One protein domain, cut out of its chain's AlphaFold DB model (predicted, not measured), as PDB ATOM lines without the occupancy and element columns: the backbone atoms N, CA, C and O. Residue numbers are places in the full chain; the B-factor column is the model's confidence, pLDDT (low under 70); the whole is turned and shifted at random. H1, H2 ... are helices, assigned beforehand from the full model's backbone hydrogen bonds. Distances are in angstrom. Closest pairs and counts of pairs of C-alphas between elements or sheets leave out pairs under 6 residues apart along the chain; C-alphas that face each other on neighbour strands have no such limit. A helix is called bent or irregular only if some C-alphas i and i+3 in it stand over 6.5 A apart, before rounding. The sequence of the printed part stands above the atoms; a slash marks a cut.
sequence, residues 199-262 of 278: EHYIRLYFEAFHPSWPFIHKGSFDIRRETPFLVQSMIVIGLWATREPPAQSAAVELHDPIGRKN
ATOM      1  N   GLU A 199     154.593 131.459 159.020       85.00
ATOM      2  CA  GLU A 199     154.065 131.566 157.658       85.00
ATOM      3  C   GLU A 199     154.185 130.250 156.884       85.00
ATOM      4  O   GLU A 199     153.246 129.881 156.177       85.00
ATOM      5  N   HIS A 200     155.301 129.529 157.030       87.69
ATOM      6  CA  HIS A 200     155.501 128.223 156.404       87.69
ATOM      7  C   HIS A 200     154.442 127.202 156.854       87.69
ATOM      8  O   HIS A 200     153.756 126.617 156.015       87.69
ATOM      9  N   TYR A 201     154.215 127.055 158.162       86.12
ATOM     10  CA  TYR A 201     153.211 126.115 158.679       86.12
ATOM     11  C   TYR A 201     151.775 126.541 158.359       86.12
ATOM     12  O   TYR A 201     150.923 125.700 158.074       86.12
ATOM     13  N   ILE A 202     151.490 127.843 158.320       89.56
ATOM     14  CA  ILE A 202     150.187 128.348 157.872       89.56
ATOM     15  C   ILE A 202     149.960 128.045 156.384       89.56
ATOM     16  O   ILE A 202     148.843 127.700 155.997       89.56
ATOM     17  N   ARG A 203     150.991 128.137 155.531       88.94
ATOM     18  CA  ARG A 203     150.876 127.711 154.123       88.94
ATOM     19  C   ARG A 203     150.547 126.224 154.032       88.94
ATOM     20  O   ARG A 203     149.585 125.879 153.352       88.94
ATOM     21  N   LEU A 204     151.248 125.386 154.795       87.50
ATOM     22  CA  LEU A 204     150.978 123.948 154.864       87.50
ATOM     23  C   LEU A 204     149.561 123.634 155.364       87.50
ATOM     24  O   LEU A 204     148.919 122.727 154.846       87.50
ATOM     25  N   TYR A 205     149.015 124.420 156.295       88.44
ATOM     26  CA  TYR A 205     147.605 124.319 156.687       88.44
ATOM     27  C   TYR A 205     146.658 124.531 155.491       88.44
ATOM     28  O   TYR A 205     145.720 123.755 155.286       88.44
ATOM     29  N   PHE A 206     146.896 125.562 154.674       89.75
ATOM     30  CA  PHE A 206     146.064 125.835 153.497       89.75
ATOM     31  C   PHE A 206     146.233 124.805 152.374       89.75
ATOM     32  O   PHE A 206     145.330 124.655 151.553       89.75
ATOM     33  N   GLU A 207     147.358 124.103 152.325       86.69
ATOM     34  CA  GLU A 207     147.622 123.073 151.319       86.69
ATOM     35  C   GLU A 207     147.078 121.705 151.742       86.69
ATOM     36  O   GLU A 207     146.447 121.026 150.937       86.69
ATOM     37  N   ALA A 208     147.257 121.319 153.009       80.81
ATOM     38  CA  ALA A 208     146.932 119.979 153.493       80.81
ATOM     39  C   ALA A 208     145.558 119.869 154.176       80.81
ATOM     40  O   ALA A 208     144.919 118.825 154.088       80.81
ATOM     41  N   PHE A 209     145.084 120.917 154.861       84.06
ATOM     42  CA  PHE A 209     143.871 120.847 155.692       84.06
ATOM     43  C   PHE A 209     142.673 121.588 155.086       84.06
ATOM     44  O   PHE A 209     141.539 121.105 155.138       84.06
ATOM     45  N   HIS A 210     142.906 122.745 154.462       84.06
ATOM     46  CA  HIS A 210     141.842 123.547 153.848       84.06
ATOM     47  C   HIS A 210     141.024 122.825 152.752       84.06
ATOM     48  O   HIS A 210     139.820 123.083 152.691       84.06
ATOM     49  N   PRO A 211     141.584 121.930 151.905       85.94
ATOM     50  CA  PRO A 211     140.785 121.185 150.923       85.94
ATOM     51  C   PRO A 211     139.698 120.311 151.557       85.94
ATOM     52  O   PRO A 211     138.608 120.188 151.006       85.94
ATOM     53  N   SER A 212     139.980 119.740 152.729       81.38
ATOM     54  CA  SER A 212     139.027 118.921 153.481       81.38
ATOM     55  C   SER A 212     138.107 119.770 154.365       81.38
ATOM     56  O   SER A 212     136.957 119.399 154.585       81.38
ATOM     57  N   TRP A 213     138.587 120.922 154.851       78.12
ATOM     58  CA  TRP A 213     137.877 121.762 155.819       78.12
ATOM     59  C   TRP A 213     138.084 123.268 155.557       78.12
ATOM     60  O   TRP A 213     138.918 123.914 156.203       78.12
ATOM     61  N   PRO A 214     137.304 123.885 154.648       82.31
ATOM     62  CA  PRO A 214     137.482 125.282 154.237       82.31
ATOM     63  C   PRO A 214     136.834 126.281 155.219       82.31
ATOM     64  O   PRO A 214     136.045 127.142 154.830       82.31
ATOM     65  N   PHE A 215     137.138 126.174 156.518       82.94
ATOM     66  CA  PHE A 215     136.609 127.086 157.546       82.94
ATOM     67  C   PHE A 215     137.232 128.486 157.500       82.94
ATOM     68  O   PHE A 215     136.601 129.462 157.901       82.94
ATOM     69  N   ILE A 216     138.473 128.585 157.020       86.50
ATOM     70  CA  ILE A 216     139.260 129.819 156.991       86.50
ATOM     71  C   ILE A 216     139.589 130.114 155.536       86.50
ATOM     72  O   ILE A 216     140.275 129.328 154.900       86.50
ATOM     73  N   HIS A 217     139.125 131.236 154.995       85.06
ATOM     74  CA  HIS A 217     139.394 131.589 153.603       85.06
ATOM     75  C   HIS A 217     140.748 132.297 153.456       85.06
ATOM     76  O   HIS A 217     140.958 133.353 154.055       85.06
ATOM     77  N   LYS A 218     141.632 131.774 152.591       84.88
ATOM     78  CA  LYS A 218     142.992 132.310 152.370       84.88
ATOM     79  C   LYS A 218     143.013 133.802 152.020       84.88
ATOM     80  O   LYS A 218     143.846 134.532 152.534       84.88
ATOM     81  N   GLY A 219     142.083 134.274 151.185       82.88
ATOM     82  CA  GLY A 219     142.031 135.684 150.772       82.88
ATOM     83  C   GLY A 219     141.557 136.658 151.858       82.88
ATOM     84  O   GLY A 219     141.694 137.864 151.688       82.88
ATOM     85  N   SER A 220     140.992 136.146 152.954       83.50
ATOM     86  CA  SER A 220     140.512 136.956 154.080       83.50
ATOM     87  C   SER A 220     141.407 136.838 155.317       83.50
ATOM     88  O   SER A 220     141.205 137.584 156.270       83.50
ATOM     89  N   PHE A 221     142.357 135.901 155.311       88.75
ATOM     90  CA  PHE A 221     143.224 135.600 156.441       88.75
ATOM     91  C   PHE A 221     144.448 136.528 156.458       88.75
ATOM     92  O   PHE A 221     145.197 136.593 155.486       88.75
ATOM     93  N   ASP A 222     144.667 137.213 157.579       84.75
ATOM     94  CA  ASP A 222     145.863 138.026 157.836       84.75
ATOM     95  C   ASP A 222     146.403 137.684 159.228       84.75
ATOM     96  O   ASP A 222     145.773 137.991 160.243       84.75
ATOM     97  N   ILE A 223     147.598 137.087 159.275       86.00
ATOM     98  CA  ILE A 223     148.257 136.637 160.510       86.00
ATOM     99  C   ILE A 223     148.356 137.742 161.576       86.00
ATOM    100  O   ILE A 223     148.340 137.448 162.767       86.00
ATOM    101  N   ARG A 224     148.422 139.020 161.170       81.19
ATOM    102  CA  ARG A 224     148.549 140.160 162.094       81.19
ATOM    103  C   ARG A 224     147.217 140.683 162.621       81.19
ATOM    104  O   ARG A 224     147.207 141.464 163.568       81.19
ATOM    105  N   ARG A 225     146.106 140.312 161.986       82.31
ATOM    106  CA  ARG A 225     144.755 140.771 162.350       82.31
ATOM    107  C   ARG A 225     143.940 139.694 163.050       82.31
ATOM    108  O   ARG A 225     142.944 140.021 163.689       82.31
ATOM    109  N   GLU A 226     144.354 138.441 162.914       87.75
ATOM    110  CA  GLU A 226     143.672 137.306 163.511       87.75
ATOM    111  C   GLU A 226     143.999 137.119 164.991       87.75
ATOM    112  O   GLU A 226     145.003 137.599 165.519       87.75
ATOM    113  N   THR A 227     143.115 136.403 165.686       86.12
ATOM    114  CA  THR A 227     143.340 136.104 167.103       86.12
ATOM    115  C   THR A 227     144.580 135.213 167.270       86.12
ATOM    116  O   THR A 227     144.745 134.258 166.504       86.12
ATOM    117  N   PRO A 228     145.419 135.436 168.301       84.00
ATOM    118  CA  PRO A 228     146.605 134.609 168.544       84.00
ATOM    119  C   PRO A 228     146.287 133.114 168.662       84.00
ATOM    120  O   PRO A 228     147.069 132.275 168.234       84.00
ATOM    121  N   PHE A 229     145.105 132.783 169.189       85.62
ATOM    122  CA  PHE A 229     144.624 131.410 169.324       85.62
ATOM    123  C   PHE A 229     144.383 130.727 167.974       85.62
ATOM    124  O   PHE A 229     144.752 129.567 167.789       85.62
ATOM    125  N   LEU A 230     143.774 131.446 167.027       87.62
ATOM    126  CA  LEU A 230     143.525 130.939 165.681       87.62
ATOM    127  C   LEU A 230     144.849 130.689 164.958       87.62
ATOM    128  O   LEU A 230     145.062 129.604 164.426       87.62
ATOM    129  N   VAL A 231     145.754 131.669 165.009       89.00
ATOM    130  CA  VAL A 231     147.090 131.573 164.407       89.00
ATOM    131  C   VAL A 231     147.869 130.398 165.006       89.00
ATOM    132  O   VAL A 231     148.403 129.580 164.263       89.00
ATOM    133  N   GLN A 232     147.872 130.249 166.332       86.88
ATOM    134  CA  GLN A 232     148.547 129.142 167.015       86.88
ATOM    135  C   GLN A 232     147.947 127.780 166.640       86.88
ATOM    136  O   GLN A 232     148.691 126.846 166.357       86.88
ATOM    137  N   SER A 233     146.618 127.673 166.561       88.25
ATOM    138  CA  SER A 233     145.934 126.442 166.137       88.25
ATOM    139  C   SER A 233     146.296 126.054 164.700       88.25
ATOM    140  O   SER A 233     146.563 124.890 164.418       88.25
ATOM    141  N   MET A 234     146.364 127.030 163.790       89.62
ATOM    142  CA  MET A 234     146.774 126.796 162.402       89.62
ATOM    143  C   MET A 234     148.237 126.359 162.293       89.62
ATOM    144  O   MET A 234     148.541 125.476 161.496       89.62
ATOM    145  N   ILE A 235     149.130 126.927 163.109       89.25
ATOM    146  CA  ILE A 235     150.541 126.518 163.172       89.25
ATOM    147  C   ILE A 235     150.669 125.081 163.686       89.25
ATOM    148  O   ILE A 235     151.397 124.301 163.085       89.25
ATOM    149  N   VAL A 236     149.936 124.701 164.740       89.44
ATOM    150  CA  VAL A 236     149.912 123.320 165.266       89.44
ATOM    151  C   VAL A 236     149.475 122.327 164.187       89.44
ATOM    152  O   VAL A 236     150.117 121.295 163.996       89.44
ATOM    153  N   ILE A 237     148.416 122.648 163.440       88.31
ATOM    154  CA  ILE A 237     147.931 121.797 162.345       88.31
ATOM    155  C   ILE A 237     148.968 121.720 161.214       88.31
ATOM    156  O   ILE A 237     149.222 120.637 160.690       88.31
ATOM    157  N   GLY A 238     149.595 122.844 160.858       87.81
ATOM    158  CA  GLY A 238     150.652 122.896 159.847       87.81
ATOM    159  C   GLY A 238     151.899 122.097 160.231       87.81
ATOM    160  O   GLY A 238     152.418 121.346 159.411       87.81
ATOM    161  N   LEU A 239     152.335 122.191 161.490       87.31
ATOM    162  CA  LEU A 239     153.406 121.371 162.058       87.31
ATOM    163  C   LEU A 239     153.064 119.881 161.965       87.31
ATOM    164  O   LEU A 239     153.896 119.085 161.539       87.31
ATOM    165  N   TRP A 240     151.825 119.503 162.290       83.81
ATOM    166  CA  TRP A 240     151.380 118.111 162.216       83.81
ATOM    167  C   TRP A 240     151.343 117.566 160.782       83.81
ATOM    168  O   TRP A 240     151.656 116.395 160.546       83.81
ATOM    169  N   ALA A 241     150.994 118.424 159.820       85.06
ATOM    170  CA  ALA A 241     150.891 118.084 158.404       85.06
ATOM    171  C   ALA A 241     152.241 117.729 157.756       85.06
ATOM    172  O   ALA A 241     152.250 116.989 156.774       85.06
ATOM    173  N   THR A 242     153.369 118.184 158.318       81.31
ATOM    174  CA  THR A 242     154.721 117.843 157.824       81.31
ATOM    175  C   THR A 242     155.049 116.349 157.927       81.31
ATOM    176  O   THR A 242     155.914 115.864 157.207       81.31
ATOM    177  N   ARG A 243     154.361 115.609 158.812       77.88
ATOM    178  CA  ARG A 243     154.638 114.199 159.154       77.88
ATOM    179  C   ARG A 243     156.072 113.913 159.620       77.88
ATOM    180  O   ARG A 243     156.476 112.754 159.682       77.88
ATOM    181  N   GLU A 244     156.817 114.943 160.003       79.94
ATOM    182  CA  GLU A 244     158.137 114.794 160.600       79.94
ATOM    183  C   GLU A 244     158.000 114.594 162.121       79.94
ATOM    184  O   GLU A 244     157.360 115.416 162.784       79.94
ATOM    185  N   PRO A 245     158.623 113.554 162.713       81.00
ATOM    186  CA  PRO A 245     158.570 113.307 164.156       81.00
ATOM    187  C   PRO A 245     158.914 114.521 165.047       81.00
ATOM    188  O   PRO A 245     158.177 114.768 166.005       81.00
ATOM    189  N   PRO A 246     159.967 115.325 164.763       80.31
ATOM    190  CA  PRO A 246     160.275 116.499 165.585       80.31
ATOM    191  C   PRO A 246     159.214 117.604 165.469       80.31
ATOM    192  O   PRO A 246     158.868 118.231 166.470       80.31
ATOM    193  N   ALA A 247     158.648 117.820 164.278       77.44
ATOM    194  CA  ALA A 247     157.607 118.822 164.053       77.44
ATOM    195  C   ALA A 247     156.271 118.419 164.700       77.44
ATOM    196  O   ALA A 247     155.578 119.259 165.275       77.44
ATOM    197  N   GLN A 248     155.932 117.128 164.684       81.25
ATOM    198  CA  GLN A 248     154.763 116.600 165.387       81.25
ATOM    199  C   GLN A 248     154.912 116.701 166.912       81.25
ATOM    200  O   GLN A 248     153.953 117.078 167.582       81.25
ATOM    201  N   SER A 249     156.108 116.459 167.464       78.81
ATOM    202  CA  SER A 249     156.382 116.686 168.893       78.81
ATOM    203  C   SER A 249     156.197 118.159 169.273       78.81
ATOM    204  O   SER A 249     155.485 118.472 170.227       78.81
ATOM    205  N   ALA A 250     156.739 119.080 168.467       81.06
ATOM    206  CA  ALA A 250     156.572 120.520 168.669       81.06
ATOM    207  C   ALA A 250     155.099 120.971 168.580       81.06
ATOM    208  O   ALA A 250     154.675 121.872 169.306       81.06
ATOM    209  N   ALA A 251     154.287 120.330 167.732       81.44
ATOM    210  CA  ALA A 251     152.850 120.590 167.646       81.44
ATOM    211  C   ALA A 251     152.110 120.222 168.946       81.44
ATOM    212  O   ALA A 251     151.241 120.975 169.387       81.44
ATOM    213  N   VAL A 252     152.467 119.094 169.575       79.94
ATOM    214  CA  VAL A 252     151.893 118.663 170.864       79.94
ATOM    215  C   VAL A 252     152.274 119.637 171.975       79.94
ATOM    216  O   VAL A 252     151.399 120.117 172.696       79.94
ATOM    217  N   GLU A 253     153.553 120.006 172.061       79.88
ATOM    218  CA  GLU A 253     154.050 120.972 173.050       79.88
ATOM    219  C   GLU A 253     153.372 122.342 172.919       79.88
ATOM    220  O   GLU A 253     153.035 122.983 173.916       79.88
ATOM    221  N   LEU A 254     153.107 122.782 171.685       76.12
ATOM    222  CA  LEU A 254     152.433 124.048 171.408       76.12
ATOM    223  C   LEU A 254     150.916 123.994 171.686       76.12
ATOM    224  O   LEU A 254     150.296 125.040 171.904       76.12
ATOM    225  N   HIS A 255     150.320 122.799 171.706       75.62
ATOM    226  CA  HIS A 255     148.902 122.568 171.993       75.62
ATOM    227  C   HIS A 255     148.606 122.369 173.493       75.62
ATOM    228  O   HIS A 255     147.551 122.782 173.979       75.62
ATOM    229  N   ASP A 256     149.521 121.800 174.272       66.62
ATOM    230  CA  ASP A 256     149.325 121.526 175.706       66.62
ATOM    231  C   ASP A 256     148.866 122.736 176.559       66.62
ATOM    232  O   ASP A 256     147.967 122.585 177.402       66.62
ATOM    233  N   PRO A 257     149.382 123.964 176.342       66.88
ATOM    234  CA  PRO A 257     148.915 125.157 177.049       66.88
ATOM    235  C   PRO A 257     147.459 125.548 176.733       66.88
ATOM    236  O   PRO A 257     146.819 126.229 177.540       66.88
ATOM    237  N   ILE A 258     146.927 125.124 175.579       58.72
ATOM    238  CA  ILE A 258     145.547 125.377 175.135       58.72
ATOM    239  C   ILE A 258     144.565 124.450 175.868       58.72
ATOM    240  O   ILE A 258     143.502 124.896 176.307       58.72
ATOM    241  N   GLY A 259     144.936 123.182 176.070       52.12
ATOM    242  CA  GLY A 259     144.090 122.178 176.727       52.12
ATOM    243  C   GLY A 259     143.926 122.379 178.239       52.12
ATOM    244  O   GLY A 259     142.833 122.184 178.778       52.12
ATOM    245  N   ARG A 260     144.975 122.839 178.940       54.75
ATOM    246  CA  ARG A 260     144.944 123.005 180.411       54.75
ATOM    247  C   ARG A 260     143.999 124.106 180.900       54.75
ATOM    248  O   ARG A 260     143.508 124.018 182.021       54.75
ATOM    249  N   LYS A 261     143.700 125.119 180.077       52.62
ATOM    250  CA  LYS A 261     142.767 126.204 180.442       52.62
ATOM    251  C   LYS A 261     141.287 125.819 180.295       52.62
ATOM    252  O   LYS A 261     140.445 126.505 180.861       52.62
ATOM    253  N   ASN A 262     140.981 124.719 179.600       47.56
ATOM    254  CA  ASN A 262     139.610 124.303 179.279       47.56
ATOM    255  C   ASN A 262     139.192 122.950 179.889       47.56
ATOM    256  O   ASN A 262     138.112 122.461 179.573       47.56
TER     257      ASN A 262
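This is residues 199 to 262 of the 278 residues of an uncharacterized protein of Penicillium polonicum (UniProt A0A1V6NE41). H3, the longest helix, makes a hairpin with H2, and H1 crosses H2 on the side away from H3. A loop, residues 209 to 227, swings out between H1 and H2. The 64 printed residues hold three named helices, H1, H2, H3, and no named strand: all helix, compact, radius of gyration of the C-alphas 11.8 A, spans 30 by 26 by 19 A.

Start at H3, residues 245 to 260, only just irregular: C-alphas 254 and 257 are 6.7 A apart. It touches H2, residues 228 to 241, closest at C-alphas Val 236 and Ala 251, 4.7 A, at a shallow tilt of 31 degrees, opposite ways. H2 touches H1, residues 199 to 208, closest at C-alphas Tyr 201 and Gly 238, 4.3 A, at a steep tilt of 62 degrees, the same way. H1 and H3 are apart. Every O i to N i+4 pair is within hydrogen-bond range in H1 and H2, 10 of 12 in H3.

Find C-alpha 245 at (158.570, 113.307, 164.156); H3 runs 23.3 A to C-alpha 260. H2 spans 19.9 A; H1, 14.2 A, begins at (154.065, 131.566, 157.658).

The printed part has no cut. Link H1 to H2 is long, H2 to H3 tight. Residues 256 to 262 have pLDDT under 70.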